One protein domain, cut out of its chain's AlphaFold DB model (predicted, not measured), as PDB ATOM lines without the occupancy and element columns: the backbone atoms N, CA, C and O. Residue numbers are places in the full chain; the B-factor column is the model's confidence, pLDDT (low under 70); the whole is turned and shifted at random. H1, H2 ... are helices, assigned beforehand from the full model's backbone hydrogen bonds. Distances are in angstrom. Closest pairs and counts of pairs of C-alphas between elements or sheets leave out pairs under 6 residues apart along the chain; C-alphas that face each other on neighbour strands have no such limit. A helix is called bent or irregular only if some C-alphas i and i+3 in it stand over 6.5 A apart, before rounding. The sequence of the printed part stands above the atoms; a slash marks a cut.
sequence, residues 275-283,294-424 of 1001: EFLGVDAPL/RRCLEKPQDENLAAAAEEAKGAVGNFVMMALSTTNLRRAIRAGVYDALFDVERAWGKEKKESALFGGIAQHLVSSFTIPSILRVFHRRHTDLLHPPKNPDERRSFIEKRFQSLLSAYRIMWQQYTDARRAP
ATOM      1  N   GLU A 275      74.097 120.703 122.043       96.19
ATOM      2  CA  GLU A 275      72.989 121.047 122.925       96.19
ATOM      3  C   GLU A 275      73.434 121.782 124.203       96.19
ATOM      4  O   GLU A 275      72.594 122.366 124.900       96.19
ATOM      5  N   PHE A 276      74.738 121.775 124.500       95.69
ATOM      6  CA  PHE A 276      75.365 122.545 125.577       95.69
ATOM      7  C   PHE A 276      76.055 123.834 125.085       95.69
ATOM      8  O   PHE A 276      76.379 124.700 125.905       95.69
ATOM      9  N   LEU A 277      76.182 124.027 123.767       93.50
ATOM     10  CA  LEU A 277      76.664 125.266 123.149       93.50
ATOM     11  C   LEU A 277      75.848 126.484 123.625       93.50
ATOM     12  O   LEU A 277      74.615 126.483 123.605       93.50
ATOM     13  N   GLY A 278      76.534 127.538 124.080       90.81
ATOM     14  CA  GLY A 278      75.888 128.747 124.603       90.81
ATOM     15  C   GLY A 278      75.110 128.573 125.919       90.81
ATOM     16  O   GLY A 278      74.400 129.497 126.320       90.81
ATOM     17  N   VAL A 279      75.209 127.432 126.615       95.06
ATOM     18  CA  VAL A 279      74.479 127.209 127.875       95.06
ATOM     19  C   VAL A 279      75.114 127.956 129.042       95.06
ATOM     20  O   VAL A 279      76.258 127.734 129.432       95.06
ATOM     21  N   ASP A 280      74.288 128.776 129.684       95.19
ATOM     22  CA  ASP A 280      74.606 129.522 130.896       95.19
ATOM     23  C   ASP A 280      74.731 128.563 132.114       95.19
ATOM     24  O   ASP A 280      73.756 128.220 132.795       95.19
ATOM     25  N   ALA A 281      75.950 128.088 132.379       97.06
ATOM     26  CA  ALA A 281      76.275 127.090 133.395       97.06
ATOM     27  C   ALA A 281      76.166 127.681 134.817       97.06
ATOM     28  O   ALA A 281      76.699 128.767 135.076       97.06
ATOM     29  N   PRO A 282      75.468 127.028 135.768       97.81
ATOM     30  CA  PRO A 282      75.175 127.609 137.077       97.81
ATOM     31  C   PRO A 282      76.445 127.780 137.922       97.81
ATOM     32  O   PRO A 282      77.376 126.988 137.824       97.81
ATOM     33  N   LEU A 283      76.487 128.784 138.808       97.62
ATOM     34  CA  LEU A 283      77.694 129.068 139.607       97.62
ATOM     35  C   LEU A 283      78.171 127.844 140.413       97.62
ATOM     36  O   LEU A 283      79.364 127.563 140.428       97.62
ATOM     37  N   ARG A 294      90.804 120.622 142.119       96.94
ATOM     38  CA  ARG A 294      91.876 120.777 143.125       96.94
ATOM     39  C   ARG A 294      92.082 119.525 143.978       96.94
ATOM     40  O   ARG A 294      93.222 119.235 144.331       96.94
ATOM     41  N   ARG A 295      91.023 118.756 144.253       96.31
ATOM     42  CA  ARG A 295      91.097 117.455 144.941       96.31
ATOM     43  C   ARG A 295      91.987 116.458 144.188       96.31
ATOM     44  O   ARG A 295      92.730 115.708 144.818       96.31
ATOM     45  N   CYS A 296      91.986 116.501 142.854       96.31
ATOM     46  CA  CYS A 296      92.887 115.702 142.019       96.31
ATOM     47  C   CYS A 296      94.357 116.168 142.114       96.31
ATOM     48  O   CYS A 296      95.272 115.345 142.085       96.31
ATOM     49  N   LEU A 297      94.602 117.468 142.320       95.06
ATOM     50  CA  LEU A 297      95.953 118.049 142.430       95.06
ATOM     51  C   LEU A 297      96.685 117.707 143.740       95.06
ATOM     52  O   LEU A 297      97.887 117.948 143.844       95.06
ATOM     53  N   GLU A 298      96.008 117.124 144.737       95.00
ATOM     54  CA  GLU A 298      96.640 116.695 145.998       95.00
ATOM     55  C   GLU A 298      97.683 115.580 145.812       95.00
ATOM     56  O   GLU A 298      98.603 115.445 146.623       95.00
ATOM     57  N   LYS A 299      97.542 114.771 144.756       94.75
ATOM     58  CA  LYS A 299      98.431 113.648 144.435       94.75
ATOM     59  C   LYS A 299      98.916 113.758 142.984       94.75
ATOM     60  O   LYS A 299      98.510 112.957 142.146       94.75
ATOM     61  N   PRO A 300      99.837 114.685 142.670       91.81
ATOM     62  CA  PRO A 300     100.281 114.925 141.294       91.81
ATOM     63  C   PRO A 300     101.070 113.762 140.660       91.81
ATOM     64  O   PRO A 300     101.464 113.865 139.506       91.81
ATOM     65  N   GLN A 301     101.307 112.679 141.409       93.62
ATOM     66  CA  GLN A 301     101.974 111.447 140.971       93.62
ATOM     67  C   GLN A 301     100.983 110.296 140.672       93.62
ATOM     68  O   GLN A 301     101.413 109.215 140.290       93.62
ATOM     69  N   ASP A 302      99.673 110.482 140.886       94.38
ATOM     70  CA  ASP A 302      98.640 109.513 140.482       94.38
ATOM     71  C   ASP A 302      98.161 109.870 139.071       94.38
ATOM     72  O   ASP A 302      97.453 110.861 138.882       94.38
ATOM     73  N   GLU A 303      98.547 109.065 138.078       94.38
ATOM     74  CA  GLU A 303      98.219 109.272 136.658       94.38
ATOM     75  C   GLU A 303      96.712 109.436 136.406       94.38
ATOM     76  O   GLU A 303      96.306 110.181 135.513       94.38
ATOM     77  N   ASN A 304      95.864 108.794 137.217       94.94
ATOM     78  CA  ASN A 304      94.414 108.885 137.073       94.94
ATOM     79  C   ASN A 304      93.883 110.242 137.532       94.94
ATOM     80  O   ASN A 304      92.954 110.770 136.927       94.94
ATOM     81  N   LEU A 305      94.472 110.809 138.588       95.44
ATOM     82  CA  LEU A 305      94.135 112.147 139.074       95.44
ATOM     83  C   LEU A 305      94.779 113.234 138.202       95.44
ATOM     84  O   LEU A 305      94.182 114.291 138.016       95.44
ATOM     85  N   ALA A 306      95.941 112.956 137.603       93.69
ATOM     86  CA  ALA A 306      96.534 113.816 136.586       93.69
ATOM     87  C   ALA A 306      95.640 113.926 135.345       93.69
ATOM     88  O   ALA A 306      95.302 115.034 134.936       93.69
ATOM     89  N   ALA A 307      95.171 112.793 134.810       94.50
ATOM     90  CA  ALA A 307      94.182 112.786 133.736       94.50
ATOM     91  C   ALA A 307      92.892 113.508 134.160       94.50
ATOM     92  O   ALA A 307      92.500 114.469 133.511       94.50
ATOM     93  N   ALA A 308      92.294 113.138 135.300       96.38
ATOM     94  CA  ALA A 308      91.058 113.746 135.800       96.38
ATOM     95  C   ALA A 308      91.101 115.280 135.904       96.38
ATOM     96  O   ALA A 308      90.089 115.939 135.680       96.38
ATOM     97  N   ALA A 309      92.258 115.851 136.242       95.69
ATOM     98  CA  ALA A 309      92.449 117.293 136.312       95.69
ATOM     99  C   ALA A 309      92.532 117.970 134.933       95.69
ATOM    100  O   ALA A 309      92.120 119.122 134.807       95.69
ATOM    101  N   GLU A 310      93.044 117.285 133.908       93.56
ATOM    102  CA  GLU A 310      93.014 117.788 132.532       93.56
ATOM    103  C   GLU A 310      91.601 117.718 131.943       93.56
ATOM    104  O   GLU A 310      91.171 118.691 131.331       93.56
ATOM    105  N   GLU A 311      90.840 116.654 132.221       96.12
ATOM    106  CA  GLU A 311      89.465 116.505 131.703       96.12
ATOM    107  C   GLU A 311      88.504 117.471 132.440       96.12
ATOM    108  O   GLU A 311      87.643 118.123 131.846       96.12
ATOM    109  N   ALA A 312      88.735 117.715 133.741       97.12
ATOM    110  CA  ALA A 312      88.058 118.780 134.492       97.12
ATOM    111  C   ALA A 312      88.354 120.180 133.927       97.12
ATOM    112  O   ALA A 312      87.473 121.043 133.888       97.12
ATOM    113  N   LYS A 313      89.599 120.415 133.498       95.12
ATOM    114  CA  LYS A 313      90.022 121.665 132.862       95.12
ATOM    115  C   LYS A 313      89.383 121.816 131.481       95.12
ATOM    116  O   LYS A 313      88.921 122.912 131.176       95.12
ATOM    117  N   GLY A 314      89.335 120.755 130.681       94.50
ATOM    118  CA  GLY A 314      88.697 120.737 129.366       94.50
ATOM    119  C   GLY A 314      87.207 121.056 129.444       94.50
ATOM    120  O   GLY A 314      86.772 122.060 128.884       94.50
ATOM    121  N   ALA A 315      86.460 120.350 130.299       96.00
ATOM    122  CA  ALA A 315      85.050 120.643 130.562       96.00
ATOM    123  C   ALA A 315      84.791 122.101 131.005       96.00
ATOM    124  O   ALA A 315      83.844 122.747 130.547       96.00
ATOM    125  N   VAL A 316      85.630 122.661 131.889       96.56
ATOM    126  CA  VAL A 316      85.525 124.080 132.288       96.56
ATOM    127  C   VAL A 316      85.908 125.018 131.140       96.56
ATOM    128  O   VAL A 316      85.294 126.075 131.000       96.56
ATOM    129  N   GLY A 317      86.890 124.639 130.323       94.88
ATOM    130  CA  GLY A 317      87.296 125.353 129.119       94.88
ATOM    131  C   GLY A 317      86.155 125.457 128.119       94.88
ATOM    132  O   GLY A 317      85.808 126.568 127.730       94.88
ATOM    133  N   ASN A 318      85.505 124.345 127.792       94.31
ATOM    134  CA  ASN A 318      84.382 124.294 126.859       94.31
ATOM    135  C   ASN A 318      83.224 125.185 127.339       94.31
ATOM    136  O   ASN A 318      82.795 126.078 126.608       94.31
ATOM    137  N   PHE A 319      82.815 125.086 128.612       95.12
ATOM    138  CA  PHE A 319      81.792 125.987 129.170       95.12
ATOM    139  C   PHE A 319      82.210 127.463 129.274       95.12
ATOM    140  O   PHE A 319      81.336 128.310 129.461       95.12
ATOM    141  N   VAL A 320      83.495 127.805 129.177       94.81
ATOM    142  CA  VAL A 320      83.976 129.198 129.166       94.81
ATOM    143  C   VAL A 320      84.122 129.737 127.741       94.81
ATOM    144  O   VAL A 320      83.652 130.837 127.471       94.81
ATOM    145  N   MET A 321      84.734 128.971 126.838       90.62
ATOM    146  CA  MET A 321      85.104 129.394 125.482       90.62
ATOM    147  C   MET A 321      83.937 129.268 124.491       90.62
ATOM    148  O   MET A 321      83.765 130.143 123.646       90.62
ATOM    149  N   MET A 322      83.091 128.239 124.643       87.31
ATOM    150  CA  MET A 322      81.899 127.991 123.809       87.31
ATOM    151  C   MET A 322      80.637 128.689 124.350       87.31
ATOM    152  O   MET A 322      79.510 128.422 123.919       87.31
ATOM    153  N   ALA A 323      80.795 129.588 125.324       85.56
ATOM    154  CA  ALA A 323      79.707 130.404 125.830       85.56
ATOM    155  C   ALA A 323      79.525 131.660 124.968       85.56
ATOM    156  O   ALA A 323      80.363 132.558 124.974       85.56
ATOM    157  N   LEU A 324      78.340 131.796 124.364       83.94
ATOM    158  CA  LEU A 324      77.840 133.045 123.762       83.94
ATOM    159  C   LEU A 324      77.667 134.194 124.782       83.94
ATOM    160  O   LEU A 324      77.160 135.252 124.436       83.94
ATOM    161  N   SER A 325      78.015 133.964 126.051       88.94
ATOM    162  CA  SER A 325      77.666 134.766 127.218       88.94
ATOM    163  C   SER A 325      78.899 134.951 128.103       88.94
ATOM    164  O   SER A 325      79.544 133.985 128.527       88.94
ATOM    165  N   THR A 326      79.200 136.198 128.482       93.25
ATOM    166  CA  THR A 326      80.290 136.492 129.438       93.25
ATOM    167  C   THR A 326      79.999 135.918 130.831       93.25
ATOM    168  O   THR A 326      80.860 135.895 131.716       93.25
ATOM    169  N   THR A 327      78.768 135.470 131.078       95.19
ATOM    170  CA  THR A 327      78.296 135.024 132.386       95.19
ATOM    171  C   THR A 327      78.988 133.751 132.863       95.19
ATOM    172  O   THR A 327      79.286 133.669 134.059       95.19
ATOM    173  N   ASN A 328      79.350 132.823 131.972       96.00
ATOM    174  CA  ASN A 328      80.111 131.630 132.356       96.00
ATOM    175  C   ASN A 328      81.524 131.984 132.833       96.00
ATOM    176  O   ASN A 328      81.888 131.617 133.951       96.00
ATOM    177  N   LEU A 329      82.270 132.810 132.090       96.19
ATOM    178  CA  LEU A 329      83.577 133.312 132.531       96.19
ATOM    179  C   LEU A 329      83.474 134.075 133.870       96.19
ATOM    180  O   LEU A 329      84.247 133.825 134.800       96.19
ATOM    181  N   ARG A 330      82.455 134.935 134.037       97.31
ATOM    182  CA  ARG A 330      82.181 135.635 135.314       97.31
ATOM    183  C   ARG A 330      81.877 134.678 136.472       97.31
ATOM    184  O   ARG A 330      82.148 135.041 137.618       97.31
ATOM    185  N   ARG A 331      81.301 133.497 136.221       97.81
ATOM    186  CA  ARG A 331      81.039 132.460 137.238       97.81
ATOM    187  C   ARG A 331      82.298 131.636 137.533       97.81
ATOM    188  O   ARG A 331      82.645 131.503 138.704       97.81
ATOM    189  N   ALA A 332      83.032 131.200 136.511       97.50
ATOM    190  CA  ALA A 332      84.283 130.451 136.642       97.50
ATOM    191  C   ALA A 332      85.352 131.218 137.449       97.50
ATOM    192  O   ALA A 332      85.950 130.669 138.377       97.50
ATOM    193  N   ILE A 333      85.533 132.521 137.185       97.44
ATOM    194  CA  ILE A 333      86.453 133.373 137.965       97.44
ATOM    195  C   ILE A 333      86.025 133.443 139.441       97.44
ATOM    196  O   ILE A 333      86.869 133.337 140.327       97.44
ATOM    197  N   ARG A 334      84.721 133.567 139.737       97.75
ATOM    198  CA  ARG A 334      84.214 133.606 141.127       97.75
ATOM    199  C   ARG A 334      84.434 132.289 141.870       97.75
ATOM    200  O   ARG A 334      84.801 132.336 143.040       97.75
ATOM    201  N   ALA A 335      84.257 131.160 141.186       97.69
ATOM    202  CA  ALA A 335      84.551 129.828 141.711       97.69
ATOM    203  C   ALA A 335      86.055 129.592 141.967       97.69
ATOM    204  O   ALA A 335      86.418 128.711 142.743       97.69
ATOM    205  N   GLY A 336      86.936 130.394 141.355       96.75
ATOM    206  CA  GLY A 336      88.385 130.283 141.518       96.75
ATOM    207  C   GLY A 336      89.079 129.440 140.447       96.75
ATOM    208  O   GLY A 336      90.149 128.891 140.717       96.75
ATOM    209  N   VAL A 337      88.524 129.355 139.229       95.75
ATOM    210  CA  VAL A 337      89.152 128.652 138.089       95.75
ATOM    211  C   VAL A 337      90.634 129.017 137.922       95.75
ATOM    212  O   VAL A 337      91.473 128.147 137.719       95.75
ATOM    213  N   TYR A 338      90.979 130.294 138.114       91.81
ATOM    214  CA  TYR A 338      92.351 130.766 137.979       91.81
ATOM    215  C   TYR A 338      93.277 130.315 139.122       91.81
ATOM    216  O   TYR A 338      94.433 129.990 138.856       91.81
ATOM    217  N   ASP A 339      92.796 130.204 140.372       92.94
ATOM    218  CA  ASP A 339      93.646 129.624 141.425       92.94
ATOM    219  C   ASP A 339      93.853 128.115 141.198       92.94
ATOM    220  O   ASP A 339      94.926 127.613 141.510       92.94
ATOM    221  N   ALA A 340      92.882 127.407 140.595       93.88
ATOM    222  CA  ALA A 340      93.078 126.011 140.191       93.88
ATOM    223  C   ALA A 340      94.116 125.886 139.066       93.88
ATOM    224  O   ALA A 340      95.063 125.129 139.232       93.88
ATOM    225  N   LEU A 341      94.023 126.684 137.991       90.88
ATOM    226  CA  LEU A 341      95.044 126.732 136.927       90.88
ATOM    227  C   LEU A 341      96.456 127.010 137.477       90.88
ATOM    228  O   LEU A 341      97.419 126.375 137.051       90.88
ATOM    229  N   PHE A 342      96.586 127.909 138.458       89.69
ATOM    230  CA  PHE A 342      97.848 128.121 139.177       89.69
ATOM    231  C   PHE A 342      98.322 126.863 139.929       89.69
ATOM    232  O   PHE A 342      99.512 126.545 139.890       89.69
ATOM    233  N   ASP A 343      97.423 126.152 140.612       91.12
ATOM    234  CA  ASP A 343      97.769 124.926 141.334       91.12
ATOM    235  C   ASP A 343      98.174 123.791 140.360       91.12
ATOM    236  O   ASP A 343      99.116 123.058 140.665       91.12
ATOM    237  N   VAL A 344      97.568 123.698 139.162       89.50
ATOM    238  CA  VAL A 344      97.988 122.763 138.090       89.50
ATOM    239  C   VAL A 344      99.400 123.098 137.587       89.50
ATOM    240  O   VAL A 344     100.259 122.218 137.528       89.50
ATOM    241  N   GLU A 345      99.687 124.371 137.280       88.06
ATOM    242  CA  GLU A 345     101.042 124.812 136.896       88.06
ATOM    243  C   GLU A 345     102.075 124.467 137.974       88.06
ATOM    244  O   GLU A 345     103.178 123.998 137.687       88.06
ATOM    245  N   ARG A 346     101.717 124.669 139.244       88.62
ATOM    246  CA  ARG A 346     102.586 124.363 140.382       88.62
ATOM    247  C   ARG A 346     102.831 122.858 140.547       88.62
ATOM    248  O   ARG A 346     103.915 122.481 141.003       88.62
ATOM    249  N   ALA A 347     101.845 122.030 140.204       88.38
ATOM    250  CA  ALA A 347     101.909 120.574 140.258       88.38
ATOM    251  C   ALA A 347     102.763 119.974 139.126       88.38
ATOM    252  O   ALA A 347     103.664 119.185 139.411       88.38
ATOM    253  N   TRP A 348     102.518 120.371 137.869       83.94
ATOM    254  CA  TRP A 348     103.055 119.686 136.677       83.94
ATOM    255  C   TRP A 348     103.877 120.563 135.717       83.94
ATOM    256  O   TRP A 348     104.610 120.032 134.880       83.94
ATOM    257  N   GLY A 349     103.849 121.893 135.850       76.44
ATOM    258  CA  GLY A 349     104.511 122.857 134.950       76.44
ATOM    259  C   GLY A 349     106.050 122.881 134.984       76.44
ATOM    260  O   GLY A 349     106.663 123.854 134.550       76.44
ATOM    261  N   LYS A 350     106.699 121.843 135.528       74.94
ATOM    262  CA  LYS A 350     108.168 121.722 135.609       74.94
ATOM    263  C   LYS A 350     108.793 120.920 134.468       74.94
ATOM    264  O   LYS A 350     109.970 121.128 134.186       74.94
ATOM    265  N   GLU A 351     108.044 120.008 133.849       65.81
ATOM    266  CA  GLU A 351     108.615 118.981 132.956       65.81
ATOM    267  C   GLU A 351     108.188 119.138 131.487       65.81
ATOM    268  O   GLU A 351     108.962 118.822 130.585       65.81
ATOM    269  N   LYS A 352     107.008 119.717 131.217       60.19
ATOM    270  CA  LYS A 352     106.551 120.056 129.857       60.19
ATOM    271  C   LYS A 352     106.885 121.520 129.537       60.19
ATOM    272  O   LYS A 352     106.216 122.418 130.043       60.19
ATOM    273  N   LYS A 353     107.919 121.755 128.713       54.47
ATOM    274  CA  LYS A 353     108.477 123.099 128.410       54.47
ATOM    275  C   LYS A 353     107.431 124.125 127.961       54.47
ATOM    276  O   LYS A 353     107.385 125.219 128.512       54.47
ATOM    277  N   GLU A 354     106.585 123.745 127.012       55.50
ATOM    278  CA  GLU A 354     105.433 124.522 126.554       55.50
ATOM    279  C   GLU A 354     104.182 123.661 126.718       55.50
ATOM    280  O   GLU A 354     103.721 122.983 125.806       55.50
ATOM    281  N   SER A 355     103.652 123.631 127.941       54.75
ATOM    282  CA  SER A 355     102.403 122.928 128.218       54.75
ATOM    283  C   SER A 355     101.219 123.686 127.600       54.75
ATOM    284  O   SER A 355     100.621 124.555 128.241       54.75
ATOM    285  N   ALA A 356     100.878 123.350 126.351       61.16
ATOM    286  CA  ALA A 356      99.727 123.885 125.606       61.16
ATOM    287  C   ALA A 356      98.394 123.742 126.367       61.16
ATOM    288  O   ALA A 356      97.461 124.513 126.152       61.16
ATOM    289  N   LEU A 357      98.352 122.819 127.335       56.84
ATOM    290  CA  LEU A 357      97.260 122.566 128.274       56.84
ATOM    291  C   LEU A 357      96.717 123.838 128.952       56.84
ATOM    292  O   LEU A 357      95.546 123.849 129.317       56.84
ATOM    293  N   PHE A 358      97.523 124.897 129.087       66.88
ATOM    294  CA  PHE A 358      97.132 126.172 129.704       66.88
ATOM    295  C   PHE A 358      96.688 127.262 128.719       66.88
ATOM    296  O   PHE A 358      96.121 128.262 129.160       66.88
ATOM    297  N   GLY A 359      96.938 127.087 127.417       75.19
ATOM    298  CA  GLY A 359      96.788 128.128 126.398       75.19
ATOM    299  C   GLY A 359      95.376 128.705 126.331       75.19
ATOM    300  O   GLY A 359      95.186 129.874 126.657       75.19
ATOM    301  N   GLY A 360      94.386 127.881 125.970       87.56
ATOM    302  CA  GLY A 360      93.017 128.327 125.672       87.56
ATOM    303  C   GLY A 360      92.376 129.178 126.773       87.56
ATOM    304  O   GLY A 360      92.055 130.341 126.545       87.56
ATOM    305  N   ILE A 361      92.245 128.651 127.997       90.62
ATOM    306  CA  ILE A 361      91.555 129.371 129.088       90.62
ATOM    307  C   ILE A 361      92.331 130.626 129.522       90.62
ATOM    308  O   ILE A 361      91.717 131.652 129.823       90.62
ATOM    309  N   ALA A 362      93.669 130.577 129.548       90.12
ATOM    310  CA  ALA A 362      94.474 131.740 129.914       90.12
ATOM    311  C   ALA A 362      94.396 132.840 128.844       90.12
ATOM    312  O   ALA A 362      94.195 134.000 129.196       90.12
ATOM    313  N   GLN A 363      94.489 132.482 127.561       90.06
ATOM    314  CA  GLN A 363      94.394 133.418 126.440       90.06
ATOM    315  C   GLN A 363      92.981 134.004 126.311       90.06
ATOM    316  O   GLN A 363      92.829 135.217 126.199       90.06
ATOM    317  N   HIS A 364      91.936 133.186 126.439       91.31
ATOM    318  CA  HIS A 364      90.555 133.668 126.446       91.31
ATOM    319  C   HIS A 364      90.299 134.657 127.601       91.31
ATOM    320  O   HIS A 364      89.612 135.664 127.418       91.31
ATOM    321  N   LEU A 365      90.888 134.424 128.783       92.81
ATOM    322  CA  LEU A 365      90.831 135.367 129.908       92.81
ATOM    323  C   LEU A 365      91.643 136.651 129.649       92.81
ATOM    324  O   LEU A 365      91.185 137.722 130.044       92.81
ATOM    325  N   VAL A 366      92.802 136.556 128.980       92.75
ATOM    326  CA  VAL A 366      93.604 137.706 128.519       92.75
ATOM    327  C   VAL A 366      92.768 138.611 127.614       92.75
ATOM    328  O   VAL A 366      92.592 139.784 127.944       92.75
ATOM    329  N   SER A 367      92.214 138.067 126.528       90.81
ATOM    330  CA  SER A 367      91.358 138.796 125.585       90.81
ATOM    331  C   SER A 367      90.139 139.399 126.284       90.81
ATOM    332  O   SER A 367      89.823 140.575 126.126       90.81
ATOM    333  N   SER A 368      89.509 138.634 127.178       93.81
ATOM    334  CA  SER A 368      88.338 139.080 127.938       93.81
ATOM    335  C   SER A 368      88.604 140.211 128.947       93.81
ATOM    336  O   SER A 368      87.650 140.745 129.521       93.81
ATOM    337  N   PHE A 369      89.856 140.617 129.200       95.19
ATOM    338  CA  PHE A 369      90.153 141.760 130.073       95.19
ATOM    339  C   PHE A 369      89.806 143.123 129.464       95.19
ATOM    340  O   PHE A 369      89.724 144.099 130.218       95.19
ATOM    341  N   THR A 370      89.516 143.200 128.163       94.25
ATOM    342  CA  THR A 370      88.926 144.400 127.547       94.25
ATOM    343  C   THR A 370      87.500 144.676 128.028       94.25
ATOM    344  O   THR A 370      87.040 145.813 127.950       94.25
ATOM    345  N   ILE A 371      86.830 143.685 128.632       95.75
ATOM    346  CA  ILE A 371      85.470 143.778 129.173       95.75
ATOM    347  C   ILE A 371      85.521 144.098 130.685       95.75
ATOM    348  O   ILE A 371      85.836 143.223 131.503       95.75
ATOM    349  N   PRO A 372      85.137 145.311 131.136       96.00
ATOM    350  CA  PRO A 372      85.225 145.695 132.542       96.00
ATOM    351  C   PRO A 372      84.454 144.806 133.517       96.00
ATOM    352  O   PRO A 372      84.825 144.727 134.689       96.00
ATOM    353  N   SER A 373      83.363 144.149 133.120       96.81
ATOM    354  CA  SER A 373      82.614 143.239 133.995       96.81
ATOM    355  C   SER A 373      83.330 141.901 134.226       96.81
ATOM    356  O   SER A 373      83.162 141.333 135.308       96.81
ATOM    357  N   ILE A 374      84.207 141.463 133.312       96.94
ATOM    358  CA  ILE A 374      85.197 140.399 133.556       96.94
ATOM    359  C   ILE A 374      86.301 140.933 134.470       96.94
ATOM    360  O   ILE A 374      86.506 140.425 135.576       96.94
ATOM    361  N   LEU A 375      86.951 142.018 134.046       96.25
ATOM    362  CA  LEU A 375      88.110 142.626 134.703       96.25
ATOM    363  C   LEU A 375      87.840 142.975 136.180       96.25
ATOM    364  O   LEU A 375      88.656 142.690 137.057       96.25
ATOM    365  N   ARG A 376      86.654 143.516 136.497       97.19
ATOM    366  CA  ARG A 376      86.198 143.784 137.876       97.19
ATOM    367  C   ARG A 376      85.996 142.519 138.702       97.19
ATOM    368  O   ARG A 376      86.221 142.559 139.911       97.19
ATOM    369  N   VAL A 377      85.511 141.432 138.104       97.19
ATOM    370  CA  VAL A 377      85.303 140.158 138.811       97.19
ATOM    371  C   VAL A 377      86.653 139.505 139.109       97.19
ATOM    372  O   VAL A 377      86.870 139.094 140.248       97.19
ATOM    373  N   PHE A 378      87.581 139.524 138.149       96.69
ATOM    374  CA  PHE A 378      88.962 139.078 138.338       96.69
ATOM    375  C   PHE A 378      89.691 139.903 139.409       96.69
ATOM    376  O   PHE A 378      90.190 139.334 140.381       96.69
ATOM    377  N   HIS A 379      89.641 141.239 139.323       96.25
ATOM    378  CA  HIS A 379      90.202 142.122 140.350       96.25
ATOM    379  C   HIS A 379      89.648 141.798 141.744       96.25
ATOM    380  O   HIS A 379      90.416 141.619 142.682       96.25
ATOM    381  N   ARG A 380      88.321 141.683 141.900       96.50
ATOM    382  CA  ARG A 380      87.693 141.380 143.201       96.50
ATOM    383  C   ARG A 380      88.111 140.029 143.781       96.50
ATOM    384  O   ARG A 380      88.145 139.909 145.001       96.50
ATOM    385  N   ARG A 381      88.375 139.028 142.937       95.50
ATOM    386  CA  ARG A 381      88.752 137.676 143.370       95.50
ATOM    387  C   ARG A 381      90.232 137.573 143.753       95.50
ATOM    388  O   ARG A 381      90.522 136.883 144.723       95.50
ATOM    389  N   HIS A 382      91.123 138.247 143.023       93.12
ATOM    390  CA  HIS A 382      92.576 138.040 143.114       93.12
ATOM    391  C   HIS A 382      93.376 139.305 143.498       93.12
ATOM    392  O   HIS A 382      94.588 139.345 143.303       93.12
ATOM    393  N   THR A 383      92.739 140.371 144.011       90.50
ATOM    394  CA  THR A 383      93.412 141.658 144.317       90.50
ATOM    395  C   THR A 383      94.666 141.495 145.192       90.50
ATOM    396  O   THR A 383      95.638 142.234 145.041       90.50
ATOM    397  N   ASP A 384      94.681 140.489 146.067       84.00
ATOM    398  CA  ASP A 384      95.806 140.122 146.921       84.00
ATOM    399  C   ASP A 384      97.025 139.635 146.124       84.00
ATOM    400  O   ASP A 384      98.145 140.015 146.470       84.00
ATOM    401  N   LEU A 385      96.824 138.851 145.060       73.25
ATOM    402  CA  LEU A 385      97.870 138.355 144.157       73.25
ATOM    403  C   LEU A 385      98.405 139.462 143.236       73.25
ATOM    404  O   LEU A 385      99.587 139.470 142.907       73.25
ATOM    405  N   LEU A 386      97.535 140.393 142.837       77.00
ATOM    406  CA  LEU A 386      97.780 141.339 141.742       77.00
ATOM    407  C   LEU A 386      98.587 142.582 142.152       77.00
ATOM    408  O   LEU A 386      99.229 143.210 141.303       77.00
ATOM    409  N   HIS A 387      98.591 142.935 143.442       76.50
ATOM    410  CA  HIS A 387      99.465 143.983 143.970       76.50
ATOM    411  C   HIS A 387     100.919 143.481 144.063       76.50
ATOM    412  O   HIS A 387     101.154 142.468 144.731       76.50
ATOM    413  N   PRO A 388     101.910 144.193 143.482       67.44
ATOM    414  CA  PRO A 388     103.315 143.854 143.668       67.44
ATOM    415  C   PRO A 388     103.677 144.029 145.155       67.44
ATOM    416  O   PRO A 388     103.557 145.136 145.696       67.44
ATOM    417  N   PRO A 389     104.069 142.957 145.862       67.19
ATOM    418  CA  PRO A 389     104.372 143.037 147.283       67.19
ATOM    419  C   PRO A 389     105.722 143.727 147.499       67.19
ATOM    420  O   PRO A 389     106.621 143.645 146.665       67.19
ATOM    421  N   LYS A 390     105.913 144.343 148.670       80.62
ATOM    422  CA  LYS A 390     107.223 144.915 149.042       80.62
ATOM    423  C   LYS A 390     108.318 143.848 149.163       80.62
ATOM    424  O   LYS A 390     109.470 144.139 148.875       80.62
ATOM    425  N   ASN A 391     107.927 142.630 149.545       78.44
ATOM    426  CA  ASN A 391     108.758 141.430 149.549       78.44
ATOM    427  C   ASN A 391     108.005 140.349 148.745       78.44
ATOM    428  O   ASN A 391     106.947 139.921 149.214       78.44
ATOM    429  N   PRO A 392     108.469 139.921 147.559       77.62
ATOM    430  CA  PRO A 392     107.843 138.819 146.837       77.62
ATOM    431  C   PRO A 392     108.068 137.493 147.567       77.62
ATOM    432  O   PRO A 392     109.190 137.159 147.942       77.62
ATOM    433  N   ASP A 393     106.987 136.740 147.766       85.06
ATOM    434  CA  ASP A 393     107.065 135.339 148.169       85.06
ATOM    435  C   ASP A 393     107.360 134.450 146.941       85.06
ATOM    436  O   ASP A 393     107.240 134.871 145.782       85.06
ATOM    437  N   GLU A 394     107.765 133.202 147.179       85.31
ATOM    438  CA  GLU A 394     108.034 132.233 146.104       85.31
ATOM    439  C   GLU A 394     106.790 131.988 145.234       85.31
ATOM    440  O   GLU A 394     106.903 131.787 144.024       85.31
ATOM    441  N   ARG A 395     105.591 132.064 145.835       83.62
ATOM    442  CA  ARG A 395     104.310 131.855 145.151       83.62
ATOM    443  C   ARG A 395     104.081 132.912 144.073       83.62
ATOM    444  O   ARG A 395     103.849 132.561 142.923       83.62
ATOM    445  N   ARG A 396     104.167 134.195 144.419       82.00
ATOM    446  CA  ARG A 396     104.025 135.316 143.481       82.00
ATOM    447  C   ARG A 396     105.158 135.318 142.474       82.00
ATOM    448  O   ARG A 396     104.888 135.483 141.298       82.00
ATOM    449  N   SER A 397     106.391 135.047 142.902       87.06
ATOM    450  CA  SER A 397     107.542 134.941 141.991       87.06
ATOM    451  C   SER A 397     107.320 133.885 140.896       87.06
ATOM    452  O   SER A 397     107.685 134.101 139.741       87.06
ATOM    453  N   PHE A 398     106.665 132.770 141.234       87.62
ATOM    454  CA  PHE A 398     106.208 131.771 140.267       87.62
ATOM    455  C   PHE A 398     105.069 132.297 139.374       87.62
ATOM    456  O   PHE A 398     105.149 132.141 138.157       87.62
ATOM    457  N   ILE A 399     104.040 132.946 139.941       86.50
ATOM    458  CA  ILE A 399     102.902 133.482 139.165       86.50
ATOM    459  C   ILE A 399     103.373 134.550 138.160       86.50
ATOM    460  O   ILE A 399     103.044 134.440 136.984       86.50
ATOM    461  N   GLU A 400     104.179 135.529 138.586       88.31
ATOM    462  CA  GLU A 400     104.761 136.574 137.722       88.31
ATOM    463  C   GLU A 400     105.529 135.974 136.541       88.31
ATOM    464  O   GLU A 400     105.401 136.450 135.416       88.31
ATOM    465  N   LYS A 401     106.298 134.901 136.781       88.81
ATOM    466  CA  LYS A 401     107.080 134.228 135.741       88.81
ATOM    467  C   LYS A 401     106.220 133.378 134.800       88.81
ATOM    468  O   LYS A 401     106.514 133.332 133.609       88.81
ATOM    469  N   ARG A 402     105.215 132.654 135.309       86.25
ATOM    470  CA  ARG A 402     104.448 131.680 134.510       86.25
ATOM    471  C   ARG A 402     103.223 132.286 133.821       86.25
ATOM    472  O   ARG A 402     102.889 131.865 132.722       86.25
ATOM    473  N   PHE A 403     102.614 133.308 134.419       89.00
ATOM    474  CA  PHE A 403     101.431 134.013 133.913       89.00
ATOM    475  C   PHE A 403     101.746 135.469 133.520       89.00
ATOM    476  O   PHE A 403     100.910 136.359 133.680       89.00
ATOM    477  N   GLN A 404     102.960 135.728 133.019       89.69
ATOM    478  CA  GLN A 404     103.451 137.080 132.719       89.69
ATOM    479  C   GLN A 404     102.531 137.850 131.753       89.69
ATOM    480  O   GLN A 404     102.222 139.013 132.008       89.69
ATOM    481  N   SER A 405     102.062 137.207 130.678       89.31
ATOM    482  CA  SER A 405     101.138 137.798 129.697       89.31
ATOM    483  C   SER A 405      99.814 138.217 130.344       89.31
ATOM    484  O   SER A 405      99.416 139.376 130.243       89.31
ATOM    485  N   LEU A 406      99.188 137.303 131.091       91.38
ATOM    486  CA  LEU A 406      97.944 137.531 131.828       91.38
ATOM    487  C   LEU A 406      98.065 138.678 132.836       91.38
ATOM    488  O   LEU A 406      97.207 139.560 132.875       91.38
ATOM    489  N   LEU A 407      99.136 138.699 133.631       91.62
ATOM    490  CA  LEU A 407      99.363 139.763 134.607       91.62
ATOM    491  C   LEU A 407      99.700 141.106 133.949       91.62
ATOM    492  O   LEU A 407      99.297 142.144 134.477       91.62
ATOM    493  N   SER A 408     100.388 141.105 132.806       91.44
ATOM    494  CA  SER A 408     100.654 142.311 132.015       91.44
ATOM    495  C   SER A 408      99.356 142.899 131.456       91.44
ATOM    496  O   SER A 408      99.020 144.041 131.777       91.44
ATOM    497  N   ALA A 409      98.574 142.102 130.721       92.44
ATOM    498  CA  ALA A 409      97.290 142.516 130.153       92.44
ATOM    499  C   ALA A 409      96.318 143.001 131.242       92.44
ATOM    500  O   ALA A 409      95.755 144.091 131.126       92.44
ATOM    501  N   TYR A 410      96.196 142.266 132.357       94.75
ATOM    502  CA  TYR A 410      95.407 142.708 133.510       94.75
ATOM    503  C   TYR A 410      95.862 144.080 134.039       94.75
ATOM    504  O   TYR A 410      95.021 144.944 134.294       94.75
ATOM    505  N   ARG A 411      97.173 144.297 134.237       93.50
ATOM    506  CA  ARG A 411      97.709 145.554 134.799       93.50
ATOM    507  C   ARG A 411      97.396 146.741 133.900       93.50
ATOM    508  O   ARG A 411      96.946 147.772 134.400       93.50
ATOM    509  N   ILE A 412      97.595 146.563 132.598       93.31
ATOM    510  CA  ILE A 412      97.324 147.559 131.563       93.31
ATOM    511  C   ILE A 412      95.828 147.900 131.545       93.31
ATOM    512  O   ILE A 412      95.463 149.055 131.781       93.31
ATOM    513  N   MET A 413      94.953 146.900 131.385       94.69
ATOM    514  CA  MET A 413      93.505 147.132 131.314       94.69
ATOM    515  C   MET A 413      92.927 147.678 132.620       94.69
ATOM    516  O   MET A 413      92.064 148.557 132.592       94.69
ATOM    517  N   TRP A 414      93.419 147.234 133.781       95.62
ATOM    518  CA  TRP A 414      92.976 147.774 135.067       95.62
ATOM    519  C   TRP A 414      93.377 149.237 135.247       95.62
ATOM    520  O   TRP A 414      92.550 150.039 135.685       95.62
ATOM    521  N   GLN A 415      94.601 149.615 134.867       93.94
ATOM    522  CA  GLN A 415      95.017 151.015 134.899       93.94
ATOM    523  C   GLN A 415      94.119 151.857 133.980       93.94
ATOM    524  O   GLN A 415      93.484 152.801 134.460       93.94
ATOM    525  N   GLN A 416      93.963 151.451 132.713       93.75
ATOM    526  CA  GLN A 416      93.116 152.140 131.731       93.75
ATOM    527  C   GLN A 416      91.658 152.294 132.193       93.75
ATOM    528  O   GLN A 416      91.099 153.386 132.053       93.75
ATOM    529  N   TYR A 417      91.064 151.248 132.785       95.38
ATOM    530  CA  TYR A 417      89.714 151.279 133.360       95.38
ATOM    531  C   TYR A 417      89.619 152.229 134.557       95.38
ATOM    532  O   TYR A 417      88.667 153.010 134.659       95.38
ATOM    533  N   THR A 418      90.600 152.211 135.467       95.38
ATOM    534  CA  THR A 418      90.578 153.119 136.624       95.38
ATOM    535  C   THR A 418      90.722 154.582 136.216       95.38
ATOM    536  O   THR A 418      90.086 155.428 136.842       95.38
ATOM    537  N   ASP A 419      91.473 154.889 135.157       93.44
ATOM    538  CA  ASP A 419      91.636 156.260 134.665       93.44
ATOM    539  C   ASP A 419      90.424 156.752 133.862       93.44
ATOM    540  O   ASP A 419      89.925 157.838 134.164       93.44
ATOM    541  N   ALA A 420      89.850 155.923 132.977       92.25
ATOM    542  CA  ALA A 420      88.557 156.199 132.323       92.25
ATOM    543  C   ALA A 420      87.451 156.517 133.353       92.25
ATOM    544  O   ALA A 420      86.633 157.425 133.193       92.25
ATOM    545  N   ARG A 421      87.459 155.805 134.489       93.94
ATOM    546  CA  ARG A 421      86.511 156.040 135.587       93.94
ATOM    547  C   ARG A 421      86.848 157.204 136.517       93.94
ATOM    548  O   ARG A 421      85.950 157.658 137.226       93.94
ATOM    549  N   ARG A 422      88.091 157.694 136.534       93.75
ATOM    550  CA  ARG A 422      88.491 158.917 137.259       93.75
ATOM    551  C   ARG A 422      88.143 160.172 136.463       93.75
ATOM    552  O   ARG A 422      87.684 161.152 137.049       93.75
ATOM    553  N   ALA A 423      88.349 160.133 135.150       92.25
ATOM    554  CA  ALA A 423      88.062 161.217 134.225       92.25
ATOM    555  C   ALA A 423      87.209 160.670 133.065       92.25
ATOM    556  O   ALA A 423      87.778 160.150 132.113       92.25
ATOM    557  N   PRO A 424      85.865 160.789 133.117       88.81
ATOM    558  CA  PRO A 424      84.968 160.260 132.086       88.81
ATOM    559  C   PRO A 424      84.989 161.146 130.827       88.81
ATOM    560  O   PRO A 424      84.025 161.855 130.522       88.81
TER     561      PRO A 424
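Overview. This is residues 275 to 283 and 294 to 424 of the 1001 residues of the protein "MYND-type domain-containing protein" of Schizophyllum commune (strain H4-8 / FGSC 9210) (UniProt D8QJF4). A flat body of helices has H5 near its middle, with H2 packed on H5 toward one end and H8 toward the other; these three run the same way, broadly along the longest axis. H4 runs back the opposite way to H2 and H5, H3 and H6 lie side by side at a steep angle to H5, short H7 is set across the lines of H4 and H8, and the last residues, 418 to 424, stick out. The printed part has 140 residues with eight named helices, H1 to H8 in order along the chain, and no named strand: all helix. It is compact, with a radius of gyration of the C-alphas of 15.8 A and spans of 53 by 47 by 24 A.

Along the chain. Residues 275 to 283 hold no named helix. H1 is residues 294 to 297, with C-alpha 294 at (91.876, 120.777, 143.125). H2, residues 303 to 321, is 26.5 A long. H3 is residues 326 to 335 and H4 residues 337 to 348. H5, residues 356 to 370, is 23.3 A long and irregular: C-alphas 357 and 360 are 7.6 A apart. H6, residues 372 to 386, is irregular too, with C-alphas 381 and 384 8.3 A apart. H7 is residues 394 to 402. H8, residues 404 to 422, is 26.9 A long and ends with C-alpha 422 at (88.491, 158.917, 137.259).

Arrangement. H2, H4 and H5 form an up-and-down bundle, each running against the one before it. H2 and H5 touch at a shallow tilt of 29 degrees, the closest C-alphas being those of Gly 317 and Ile 361, 5.9 A apart. H4 is close to both but not clearly touching, its C-alpha of Leu 341 7.5 A from that of Phe 358 in H5. H1 touches H2, Cys 296 to Leu 305, 4.8 A between the closest C-alphas. H2 and H3 form a helical hairpin at a tilt of 36 degrees, only just steep; H2 touches H3 with residues 316 to 320 alone, closest at the C-alphas of Val 320 and Leu 329, 5.3 A. H3 and H6 touch at a shallow tilt of 19 degrees, the same way, closest at the C-alphas of Arg 330 and Ile 374, 5.9 A. H8 touches H5 with residues 405 to 413 alone, at a shallow tilt of 11 degrees, closest at the C-alphas of Val 366 and Leu 406, 5.5 A. H7 and H8 are close but not clearly touching, about perpendicular at 88 degrees, with the C-alphas of Glu 400 and Leu 407 closest at 7.0 A. Every O i to N i+4 pair is within hydrogen-bond range in H2, H4, H7 and H8, against 5 of 6 in H3 and 8 of 11 in both H5 and H6; H1 is too short for such a pair.

Size, cuts and confidence. The C-alphas of Asp 302 and Pro 424, the two farthest apart, are 53.2 A apart. Residues 284 to 293 are not printed, and C-alphas 283 and 294 are 16.8 A apart across the cut. No link between named helices is long. The mean pLDDT of the printed part is 89.6, and residues 351 to 358 and 388 to 389 are under 70.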